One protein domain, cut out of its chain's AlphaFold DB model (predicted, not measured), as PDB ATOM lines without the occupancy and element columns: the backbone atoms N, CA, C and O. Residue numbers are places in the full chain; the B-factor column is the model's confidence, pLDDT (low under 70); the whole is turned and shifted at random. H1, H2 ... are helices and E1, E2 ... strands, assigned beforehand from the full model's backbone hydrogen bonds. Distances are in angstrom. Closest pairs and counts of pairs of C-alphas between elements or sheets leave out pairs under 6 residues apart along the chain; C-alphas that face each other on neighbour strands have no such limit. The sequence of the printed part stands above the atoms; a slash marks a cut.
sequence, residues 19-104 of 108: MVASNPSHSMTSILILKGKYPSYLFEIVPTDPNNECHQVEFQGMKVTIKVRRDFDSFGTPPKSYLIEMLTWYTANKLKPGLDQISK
ATOM      1  N   MET A  19      81.767   3.661 152.843       91.19
ATOM      2  CA  MET A  19      81.435   5.022 153.251       91.19
ATOM      3  C   MET A  19      80.171   5.018 154.102       91.19
ATOM      4  O   MET A  19      79.236   4.282 153.807       91.19
ATOM      5  N   VAL A  20      80.107   5.867 155.126       90.19
ATOM      6  CA  VAL A  20      78.844   6.111 155.836       90.19
ATOM      7  C   VAL A  20      77.959   6.991 154.957       90.19
ATOM      8  O   VAL A  20      78.409   8.032 154.480       90.19
ATOM      9  N   ALA A  21      76.721   6.559 154.728       85.06
ATOM     10  CA  ALA A  21      75.742   7.239 153.882       85.06
ATOM     11  C   ALA A  21      74.624   7.939 154.679       85.06
ATOM     12  O   ALA A  21      73.821   8.662 154.095       85.06
ATOM     13  N   SER A  22      74.554   7.745 156.000       72.06
ATOM     14  CA  SER A  22      73.594   8.422 156.881       72.06
ATOM     15  C   SER A  22      74.240   9.554 157.680       72.06
ATOM     16  O   SER A  22      75.419   9.516 158.027       72.06
ATOM     17  N   ASN A  23      73.435  10.565 158.013       57.31
ATOM     18  CA  ASN A  23      73.786  11.539 159.038       57.31
ATOM     19  C   ASN A  23      73.577  10.873 160.417       57.31
ATOM     20  O   ASN A  23      72.442  10.482 160.704       57.31
ATOM     21  N   PRO A  24      74.612  10.716 161.268       53.78
ATOM     22  CA  PRO A  24      74.476  10.089 162.589       53.78
ATOM     23  C   PRO A  24      73.470  10.798 163.515       53.78
ATOM     24  O   PRO A  24      73.089  10.245 164.541       53.78
ATOM     25  N   SER A  25      73.001  11.994 163.147       51.25
ATOM     26  CA  SER A  25      71.965  12.743 163.863       51.25
ATOM     27  C   SER A  25      70.527  12.250 163.625       51.25
ATOM     28  O   SER A  25      69.628  12.710 164.318       51.25
ATOM     29  N   HIS A  26      70.275  11.375 162.638       51.69
ATOM     30  CA  HIS A  26      68.907  11.056 162.182       51.69
ATOM     31  C   HIS A  26      68.292   9.786 162.806       51.69
ATOM     32  O   HIS A  26      67.070   9.673 162.866       51.69
ATOM     33  N   SER A  27      69.101   8.851 163.315       56.41
ATOM     34  CA  SER A  27      68.654   7.764 164.199       56.41
ATOM     35  C   SER A  27      69.854   7.211 164.980       56.41
ATOM     36  O   SER A  27      70.901   6.921 164.409       56.41
ATOM     37  N   MET A  28      69.732   7.051 166.304       66.19
ATOM     38  CA  MET A  28      70.770   6.373 167.107       66.19
ATOM     39  C   MET A  28      70.723   4.844 166.964       66.19
ATOM     40  O   MET A  28      71.538   4.138 167.555       66.19
ATOM     41  N   THR A  29      69.752   4.330 166.212       78.44
ATOM     42  CA  THR A  29      69.395   2.911 166.174       78.44
ATOM     43  C   THR A  29      69.756   2.231 164.861       78.44
ATOM     44  O   THR A  29      69.691   1.011 164.804       78.44
ATOM     45  N   SER A  30      70.156   2.958 163.813       86.12
ATOM     46  CA  SER A  30      70.633   2.349 162.568       86.12
ATOM     47  C   SER A  30      71.729   3.175 161.895       86.12
ATOM     48  O   SER A  30      71.934   4.349 162.201       86.12
ATOM     49  N   ILE A  31      72.479   2.550 160.985       89.44
ATOM     50  CA  ILE A  31      73.491   3.240 160.179       89.44
ATOM     51  C   ILE A  31      73.457   2.744 158.736       89.44
ATOM     52  O   ILE A  31      73.398   1.541 158.485       89.44
ATOM     53  N   LEU A  32      73.530   3.680 157.785       91.56
ATOM     54  CA  LEU A  32      73.650   3.369 156.366       91.56
ATOM     55  C   LEU A  32      75.117   3.352 155.947       91.56
ATOM     56  O   LEU A  32      75.861   4.301 156.207       91.56
ATOM     57  N   ILE A  33      75.521   2.293 155.251       92.81
ATOM     58  CA  ILE A  33      76.877   2.108 154.736       92.81
ATOM     59  C   ILE A  33      76.806   1.811 153.239       92.81
ATOM     60  O   ILE A  33      76.174   0.853 152.801       92.81
ATOM     61  N   LEU A  34      77.482   2.632 152.444       93.94
ATOM     62  CA  LEU A  34      77.640   2.466 151.008       93.94
ATOM     63  C   LEU A  34      78.901   1.647 150.707       93.94
ATOM     64  O   LEU A  34      80.002   2.026 151.117       93.94
ATOM     65  N   LYS A  35      78.752   0.577 149.917       93.81
ATOM     66  CA  LYS A  35      79.850  -0.040 149.166       93.81
ATOM     67  C   LYS A  35      79.973   0.666 147.818       93.81
ATOM     68  O   LYS A  35      79.180   0.410 146.922       93.81
ATOM     69  N   GLY A  36      80.950   1.560 147.678       87.88
ATOM     70  CA  GLY A  36      81.078   2.438 146.505       87.88
ATOM     71  C   GLY A  36      81.753   1.809 145.279       87.88
ATOM     72  O   GLY A  36      81.801   2.431 144.224       87.88
ATOM     73  N   LYS A  37      82.319   0.603 145.414       87.19
ATOM     74  CA  LYS A  37      82.956  -0.135 144.310       87.19
ATOM     75  C   LYS A  37      82.057  -1.268 143.840       87.19
ATOM     76  O   LYS A  37      81.528  -1.973 144.697       87.19
ATOM     77  N   TYR A  38      82.026  -1.514 142.531       86.56
ATOM     78  CA  TYR A  38      81.267  -2.604 141.915       86.56
ATOM     79  C   TYR A  38      81.526  -3.977 142.583       86.56
ATOM     80  O   TYR A  38      82.675  -4.287 142.930       86.56
ATOM     81  N   PRO A  39      80.486  -4.804 142.794       91.62
ATOM     82  CA  PRO A  39      79.065  -4.429 142.772       91.62
ATOM     83  C   PRO A  39      78.715  -3.520 143.960       91.62
ATOM     84  O   PRO A  39      79.214  -3.709 145.076       91.62
ATOM     85  N   SER A  40      77.890  -2.517 143.713       93.50
ATOM     86  CA  SER A  40      77.632  -1.387 144.599       93.50
ATOM     87  C   SER A  40      76.333  -1.603 145.361       93.50
ATOM     88  O   SER A  40      75.288  -1.904 144.785       93.50
ATOM     89  N   TYR A  41      76.390  -1.397 146.674       94.38
ATOM     90  CA  TYR A  41      75.280  -1.683 147.581       94.38
ATOM     91  C   TYR A  41      75.121  -0.582 148.619       94.38
ATOM     92  O   TYR A  41      76.111  -0.034 149.107       94.38
ATOM     93  N   LEU A  42      73.879  -0.313 149.009       94.00
ATOM     94  CA  LEU A  42      73.547   0.435 150.213       94.00
ATOM     95  C   LEU A  42      73.056  -0.541 151.281       94.00
ATOM     96  O   LEU A  42      71.972  -1.114 151.163       94.00
ATOM     97  N   PHE A  43      73.858  -0.709 152.322       94.12
ATOM     98  CA  PHE A  43      73.538  -1.521 153.487       94.12
ATOM     99  C   PHE A  43      72.972  -0.653 154.603       94.12
ATOM    100  O   PHE A  43      73.383   0.493 154.771       94.12
ATOM    101  N   GLU A  44      72.077  -1.220 155.400       91.94
ATOM    102  CA  GLU A  44      71.649  -0.657 156.673       91.94
ATOM    103  C   GLU A  44      71.924  -1.664 157.782       91.94
ATOM    104  O   GLU A  44      71.419  -2.786 157.739       91.94
ATOM    105  N   ILE A  45      72.719  -1.274 158.775       91.62
ATOM    106  CA  ILE A  45      72.824  -2.038 160.018       91.62
ATOM    107  C   ILE A  45      71.682  -1.569 160.909       91.62
ATOM    108  O   ILE A  45      71.580  -0.377 161.203       91.62
ATOM    109  N   VAL A  46      70.827  -2.502 161.310       88.88
ATOM    110  CA  VAL A  46      69.594  -2.236 162.058       88.88
ATOM    111  C   VAL A  46      69.590  -3.007 163.378       88.88
ATOM    112  O   VAL A  46      70.361  -3.964 163.526       88.88
ATOM    113  N   PRO A  47      68.713  -2.643 164.331       87.38
ATOM    114  CA  PRO A  47      68.489  -3.459 165.511       87.38
ATOM    115  C   PRO A  47      68.013  -4.850 165.118       87.38
ATOM    116  O   PRO A  47      67.558  -5.082 163.995       87.38
ATOM    117  N   THR A  48      68.118  -5.785 166.059       81.38
ATOM    118  CA  THR A  48      67.671  -7.161 165.834       81.38
ATOM    119  C   THR A  48      66.202  -7.165 165.400       81.38
ATOM    120  O   THR A  48      65.316  -6.899 166.207       81.38
ATOM    121  N   ASP A  49      65.963  -7.467 164.125       72.12
ATOM    122  CA  ASP A  49      64.645  -7.517 163.497       72.12
ATOM    123  C   ASP A  49      64.366  -8.969 163.056       72.12
ATOM    124  O   ASP A  49      65.213  -9.563 162.376       72.12
ATOM    125  N   PRO A  50      63.234  -9.574 163.466       64.31
ATOM    126  CA  PRO A  50      62.848 -10.922 163.052       64.31
ATOM    127  C   PRO A  50      62.342 -11.019 161.598       64.31
ATOM    128  O   PRO A  50      62.009 -12.117 161.160       64.31
ATOM    129  N   ASN A  51      62.268  -9.919 160.841       65.81
ATOM    130  CA  ASN A  51      61.795  -9.944 159.454       65.81
ATOM    131  C   ASN A  51      62.706 -10.738 158.493       65.81
ATOM    132  O   ASN A  51      63.931 -10.601 158.508       65.81
ATOM    133  N   ASN A  52      62.069 -11.481 157.578       59.00
ATOM    134  CA  ASN A  52      62.693 -12.393 156.600       59.00
ATOM    135  C   ASN A  52      63.594 -11.722 155.542       59.00
ATOM    136  O   ASN A  52      64.311 -12.421 154.832       59.00
ATOM    137  N   GLU A  53      63.593 -10.392 155.427       78.62
ATOM    138  CA  GLU A  53      64.403  -9.654 154.439       78.62
ATOM    139  C   GLU A  53      65.763  -9.184 154.991       78.62
ATOM    140  O   GLU A  53      66.431  -8.329 154.407       78.62
ATOM    141  N   CYS A  54      66.183  -9.716 156.143       85.25
ATOM    142  CA  CYS A  54      67.436  -9.339 156.790       85.25
ATOM    143  C   CYS A  54      68.504 -10.431 156.676       85.25
ATOM    144  O   CYS A  54      68.241 -11.617 156.865       85.25
ATOM    145  N   HIS A  55      69.757 -10.016 156.498       90.69
ATOM    146  CA  HIS A  55      70.917 -10.879 156.674       90.69
ATOM    147  C   HIS A  55      71.383 -10.828 158.127       90.69
ATOM    148  O   HIS A  55      71.806  -9.779 158.614       90.69
ATOM    149  N   GLN A  56      71.343 -11.969 158.813       90.31
ATOM    150  CA  GLN A  56      71.944 -12.116 160.136       90.31
ATOM    151  C   GLN A  56      73.367 -12.652 160.007       90.31
ATOM    152  O   GLN A  56      73.611 -13.688 159.385       90.31
ATOM    153  N   VAL A  57      74.320 -11.937 160.599       91.62
ATOM    154  CA  VAL A  57      75.741 -12.273 160.539       91.62
ATOM    155  C   VAL A  57      76.314 -12.283 161.947       91.62
ATOM    156  O   VAL A  57      76.169 -11.321 162.693       91.62
ATOM    157  N   GLU A  58      76.981 -13.375 162.308       92.00
ATOM    158  CA  GLU A  58      77.778 -13.431 163.528       92.00
ATOM    159  C   GLU A  58      79.140 -12.775 163.285       92.00
ATOM    160  O   GLU A  58      79.875 -13.156 162.370       92.00
ATOM    161  N   PHE A  59      79.457 -11.758 164.082       93.44
ATOM    162  CA  PHE A  59      80.675 -10.969 163.982       93.44
ATOM    163  C   PHE A  59      81.192 -10.654 165.385       93.44
ATOM    164  O   PHE A  59      80.500 -10.012 166.171       93.44
ATOM    165  N   GLN A  60      82.407 -11.113 165.706       90.81
ATOM    166  CA  GLN A  60      83.041 -10.911 167.022       90.81
ATOM    167  C   GLN A  60      82.145 -11.339 168.207       90.81
ATOM    168  O   GLN A  60      82.076 -10.655 169.224       90.81
ATOM    169  N   GLY A  61      81.423 -12.456 168.064       87.25
ATOM    170  CA  GLY A  61      80.502 -12.970 169.088       87.25
ATOM    171  C   GLY A  61      79.171 -12.216 169.201       87.25
ATOM    172  O   GLY A  61      78.355 -12.543 170.057       87.25
ATOM    173  N   MET A  62      78.921 -11.222 168.342       89.31
ATOM    174  CA  MET A  62      77.648 -10.504 168.261       89.31
ATOM    175  C   MET A  62      76.858 -10.944 167.029       89.31
ATOM    176  O   MET A  62      77.420 -11.100 165.945       89.31
ATOM    177  N   LYS A  63      75.536 -11.078 167.167       89.69
ATOM    178  CA  LYS A  63      74.633 -11.219 166.019       89.69
ATOM    179  C   LYS A  63      74.254  -9.833 165.515       89.69
ATOM    180  O   LYS A  63      73.631  -9.061 166.238       89.69
ATOM    181  N   VAL A  64      74.640  -9.527 164.283       91.19
ATOM    182  CA  VAL A  64      74.361  -8.250 163.627       91.19
ATOM    183  C   VAL A  64      73.341  -8.468 162.516       91.19
ATOM    184  O   VAL A  64      73.506  -9.362 161.684       91.19
ATOM    185  N   THR A  65      72.299  -7.640 162.502       91.81
ATOM    186  CA  THR A  65      71.246  -7.665 161.484       91.81
ATOM    187  C   THR A  65      71.509  -6.584 160.442       91.81
ATOM    188  O   THR A  65      71.676  -5.409 160.774       91.81
ATOM    189  N   ILE A  66      71.567  -6.983 159.172       93.12
ATOM    190  CA  ILE A  66      71.885  -6.102 158.046       93.12
ATOM    191  C   ILE A  66      70.784  -6.209 156.993       93.12
ATOM    192  O   ILE A  66      70.470  -7.301 156.525       93.12
ATOM    193  N   LYS A  67      70.232  -5.069 156.582       92.06
ATOM    194  CA  LYS A  67      69.300  -4.957 155.456       92.06
ATOM    195  C   LYS A  67      70.031  -4.444 154.221       92.06
ATOM    196  O   LYS A  67      70.853  -3.530 154.311       92.06
ATOM    197  N   VAL A  68      69.706  -4.994 153.056       93.12
ATOM    198  CA  VAL A  68      70.116  -4.414 151.772       93.12
ATOM    199  C   VAL A  68      69.044  -3.413 151.367       93.12
ATOM    200  O   VAL A  68      67.931  -3.791 151.027       93.12
ATOM    201  N   ARG A  69      69.355  -2.118 151.443       91.38
ATOM    202  CA  ARG A  69      68.411  -1.050 151.074       91.38
ATOM    203  C   ARG A  69      68.390  -0.809 149.580       91.38
ATOM    204  O   ARG A  69      67.362  -0.413 149.038       91.38
ATOM    205  N   ARG A  70      69.534  -1.006 148.926       92.12
ATOM    206  CA  ARG A  70      69.651  -0.882 147.480       92.12
ATOM    207  C   ARG A  70      70.800  -1.719 146.951       92.12
ATOM    208  O   ARG A  70      71.913  -1.637 147.462       92.12
ATOM    209  N   ASP A  71      70.512  -2.462 145.900       93.25
ATOM    210  CA  ASP A  71      71.492  -3.021 144.983       93.25
ATOM    211  C   ASP A  71      71.474  -2.144 143.730       93.25
ATOM    212  O   ASP A  71      70.460  -2.063 143.036       93.25
ATOM    213  N   PHE A  72      72.545  -1.386 143.504       91.50
ATOM    214  CA  PHE A  72      72.584  -0.438 142.391       91.50
ATOM    215  C   PHE A  72      72.865  -1.126 141.056       91.50
ATOM    216  O   PHE A  72      72.498  -0.589 140.015       91.50
ATOM    217  N   ASP A  73      73.492  -2.299 141.100       93.19
ATOM    218  CA  ASP A  73      73.991  -3.012 139.928       93.19
ATOM    219  C   ASP A  73      73.126  -4.239 139.581       93.19
ATOM    220  O   ASP A  73      73.437  -4.964 138.639       93.19
ATOM    221  N   SER A  74      72.025  -4.465 140.312       92.12
ATOM    222  CA  SER A  74      71.121  -5.623 140.161       92.12
ATOM    223  C   SER A  74      71.850  -6.974 140.213       92.12
ATOM    224  O   SER A  74      71.482  -7.926 139.527       92.12
ATOM    225  N   PHE A  75      72.912  -7.051 141.014       92.69
ATOM    226  CA  PHE A  75      73.742  -8.239 141.190       92.69
ATOM    227  C   PHE A  75      73.076  -9.315 142.073       92.69
ATOM    228  O   PHE A  75      73.493 -10.471 142.084       92.69
ATOM    229  N   GLY A  76      72.028  -8.948 142.811       91.69
ATOM    230  CA  GLY A  76      71.296  -9.804 143.731       91.69
ATOM    231  C   GLY A  76      71.917  -9.834 145.125       91.69
ATOM    232  O   GLY A  76      72.524  -8.866 145.597       91.69
ATOM    233  N   THR A  77      71.741 -10.962 145.811       91.12
ATOM    234  CA  THR A  77      72.142 -11.125 147.210       91.12
ATOM    235  C   THR A  77      73.651 -10.921 147.394       91.12
ATOM    236  O   THR A  77      74.450 -11.634 146.781       91.12
ATOM    237  N   PRO A  78      74.076  -9.999 148.273       93.50
ATOM    238  CA  PRO A  78      75.486  -9.757 148.527       93.50
ATOM    239  C   PRO A  78      76.132 -10.979 149.202       93.50
ATOM    240  O   PRO A  78      75.540 -11.577 150.108       93.50
ATOM    241  N   PRO A  79      77.370 -11.349 148.838       93.88
ATOM    242  CA  PRO A  79      78.076 -12.432 149.508       93.88
ATOM    243  C   PRO A  79      78.360 -12.076 150.974       93.88
ATOM    244  O   PRO A  79      78.689 -10.935 151.308       93.88
ATOM    245  N   LYS A  80      78.327 -13.082 151.859       93.31
ATOM    246  CA  LYS A  80      78.596 -12.917 153.303       93.31
ATOM    247  C   LYS A  80      79.944 -12.240 153.585       93.31
ATOM    248  O   LYS A  80      80.066 -11.505 154.562       93.31
ATOM    249  N   SER A  81      80.941 -12.443 152.722       94.06
ATOM    250  CA  SER A  81      82.253 -11.796 152.828       94.06
ATOM    251  C   SER A  81      82.169 -10.268 152.788       94.06
ATOM    252  O   SER A  81      82.909  -9.615 153.516       94.06
ATOM    253  N   TYR A  82      81.244  -9.688 152.016       94.88
ATOM    254  CA  TYR A  82      81.041  -8.237 151.987       94.88
ATOM    255  C   TYR A  82      80.453  -7.727 153.293       94.88
ATOM    256  O   TYR A  82      80.864  -6.674 153.768       94.88
ATOM    257  N   LEU A  83      79.535  -8.483 153.894       95.06
ATOM    258  CA  LEU A  83      78.935  -8.125 155.176       95.06
ATOM    259  C   LEU A  83      79.992  -8.136 156.287       95.06
ATOM    260  O   LEU A  83      80.093  -7.179 157.047       95.06
ATOM    261  N   ILE A  84      80.835  -9.173 156.338       95.69
ATOM    262  CA  ILE A  84      81.945  -9.250 157.299       95.69
ATOM    263  C   ILE A  84      82.945  -8.112 157.076       95.69
ATOM    264  O   ILE A  84      83.302  -7.427 158.028       95.69
ATOM    265  N   GLU A  85      83.357  -7.867 155.830       95.38
ATOM    266  CA  GLU A  85      84.305  -6.797 155.506       95.38
ATOM    267  C   GLU A  85      83.764  -5.413 155.889       95.38
ATOM    268  O   GLU A  85      84.494  -4.598 156.457       95.38
ATOM    269  N   MET A  86      82.481  -5.160 155.626       95.25
ATOM    270  CA  MET A  86      81.793  -3.938 156.030       95.25
ATOM    271  C   MET A  86      81.845  -3.750 157.551       95.25
ATOM    272  O   MET A  86      82.190  -2.666 158.017       95.25
ATOM    273  N   LEU A  87      81.539  -4.795 158.331       94.88
ATOM    274  CA  LEU A  87      81.569  -4.750 159.799       94.88
ATOM    275  C   LEU A  87      82.993  -4.567 160.345       94.88
ATOM    276  O   LEU A  87      83.198  -3.784 161.277       94.88
ATOM    277  N   THR A  88      83.992  -5.217 159.740       94.94
ATOM    278  CA  THR A  88      85.411  -5.002 160.060       94.94
ATOM    279  C   THR A  88      85.817  -3.557 159.808       94.94
ATOM    280  O   THR A  88      86.399  -2.921 160.685       94.94
ATOM    281  N   TRP A  89      85.482  -3.004 158.640       94.19
ATOM    282  CA  TRP A  89      85.754  -1.603 158.332       94.19
ATOM    283  C   TRP A  89      85.045  -0.665 159.317       94.19
ATOM    284  O   TRP A  89      85.667   0.259 159.843       94.19
ATOM    285  N   TYR A  90      83.772  -0.921 159.615       91.25
ATOM    286  CA  TYR A  90      82.964  -0.083 160.497       91.25
ATOM    287  C   TYR A  90      83.549   0.005 161.913       91.25
ATOM    288  O   TYR A  90      83.747   1.097 162.451       91.25
ATOM    289  N   THR A  91      83.882  -1.153 162.492       91.25
ATOM    290  CA  THR A  91      84.461  -1.259 163.838       91.25
ATOM    291  C   THR A  91      85.871  -0.679 163.908       91.25
ATOM    292  O   THR A  91      86.172   0.069 164.840       91.25
ATOM    293  N   ALA A  92      86.713  -0.927 162.900       90.56
ATOM    294  CA  ALA A  92      88.069  -0.379 162.834       90.56
ATOM    295  C   ALA A  92      88.086   1.160 162.796       90.56
ATOM    296  O   ALA A  92      88.962   1.784 163.395       90.56
ATOM    297  N   ASN A  93      87.094   1.779 162.147       87.06
ATOM    298  CA  ASN A  93      86.962   3.237 162.068       87.06
ATOM    299  C   ASN A  93      86.303   3.870 163.308       87.06
ATOM    300  O   ASN A  93      86.146   5.090 163.346       87.06
ATOM    301  N   LYS A  94      85.931   3.074 164.326       85.56
ATOM    302  CA  LYS A  94      85.320   3.541 165.589       85.56
ATOM    303  C   LYS A  94      84.112   4.464 165.366       85.56
ATOM    304  O   LYS A  94      83.912   5.437 166.097       85.56
ATOM    305  N   LEU A  95      83.323   4.164 164.334       85.62
ATOM    306  CA  LEU A  95      82.148   4.942 163.954       85.62
ATOM    307  C   LEU A  95      81.038   4.823 165.014       85.62
ATOM    308  O   LEU A  95      81.021   3.894 165.826       85.62
ATOM    309  N   LYS A  96      80.124   5.797 165.019       82.44
ATOM    310  CA  LYS A  96      78.964   5.844 165.917       82.44
ATOM    311  C   LYS A  96      77.663   5.838 165.107       82.44
ATOM    312  O   LYS A  96      77.647   6.459 164.040       82.44
ATOM    313  N   PRO A  97      76.589   5.204 165.611       85.06
ATOM    314  CA  PRO A  97      76.504   4.414 166.854       85.06
ATOM    315  C   PRO A  97      77.302   3.097 166.794       85.06
ATOM    316  O   PRO A  97      77.457   2.504 165.742       85.06
ATOM    317  N   GLY A  98      77.843   2.626 167.920       88.06
ATOM    318  CA  GLY A  98      78.572   1.345 167.932       88.06
ATOM    319  C   GLY A  98      77.667   0.162 167.550       88.06
ATOM    320  O   GLY A  98      76.452   0.234 167.732       88.06
ATOM    321  N   LEU A  99      78.233  -0.947 167.054       88.75
ATOM    322  CA  LEU A  99      77.440  -2.153 166.745       88.75
ATOM    323  C   LEU A  99      76.683  -2.677 167.976       88.75
ATOM    324  O   LEU A  99      75.555  -3.148 167.861       88.75
ATOM    325  N   ASP A 100      77.275  -2.549 169.162       86.62
ATOM    326  CA  ASP A 100      76.653  -2.842 170.454       86.62
ATOM    327  C   ASP A 100      75.439  -1.942 170.741       86.62
ATOM    328  O   ASP A 100      74.474  -2.373 171.363       86.62
ATOM    329  N   GLN A 101      75.471  -0.691 170.284       85.50
ATOM    330  CA  GLN A 101      74.382   0.266 170.478       85.50
ATOM    331  C   GLN A 101      73.227  -0.021 169.521       85.50
ATOM    332  O   GLN A 101      72.077   0.008 169.939       85.50
ATOM    333  N   ILE A 102      73.545  -0.357 168.268       85.38
ATOM    334  CA  ILE A 102      72.558  -0.725 167.249       85.38
ATOM    335  C   ILE A 102      71.873  -2.051 167.606       85.38
ATOM    336  O   ILE A 102      70.662  -2.180 167.480       85.38
ATOM    337  N   SER A 103      72.641  -3.046 168.059       75.12
ATOM    338  CA  SER A 103      72.153  -4.414 168.296       75.12
ATOM    339  C   SER A 103      71.291  -4.573 169.552       75.12
ATOM    340  O   SER A 103      70.550  -5.557 169.654       75.12
ATOM    341  N   LYS A 104      71.339  -3.618 170.494       71.06
ATOM    342  CA  LYS A 104      70.454  -3.607 171.664       71.06
ATOM    343  C   LYS A 104      68.999  -3.594 171.199       71.06
ATOM    344  O   LYS A 104      68.575  -2.691 170.482       71.06
TER     345      LYS A 104
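This is residues 19 to 104 of the 108 residues of an uncharacterized protein of Arundinibacter roseus (UniProt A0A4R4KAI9). A strongly twisted sheet of four strands curls round helix H1, and the short helix H2 packs on E2 and E4. The printed part has 86 residues, in the order E1 E2 E3 E4 H1 H2; the antiparallel sheet runs E1 E2 E4 E3. The class is mixed, in two layers, H1 on one face of the sheet. The whole is compact, radius of gyration of the C-alphas 12.0 A, spanning 31 by 25 by 22 A.

E1, residues 31 to 35, and E2, 41 to 46, form a hairpin; within hydrogen-bond range, N 33 and O 43 are 2.8 A apart. E3, 54 to 59, and E4, 62 to 71, form another: N 57 and O 64, 2.9 A. E2 and E4 are antiparallel: N 44 and O 67, 2.8 A. H1, 80 to 92, is on the sheet; its closest C-alphas with E3 are Ile 84 and Phe 59, 7.0 A. H2, 99 to 103, is on the sheet, height 6.6 A. In both helices every O i to N i+4 pair is within range.

E1 begins at C-alpha 31 (73.491, 3.240, 160.179). E4 is 25.2 A long, H1 18.4 A. H2 ends at C-alpha 103 (72.153, -4.414, 168.296).

The printed part has no cut and no long link. Residues 23 to 28 and 50 to 52 have pLDDT under 70.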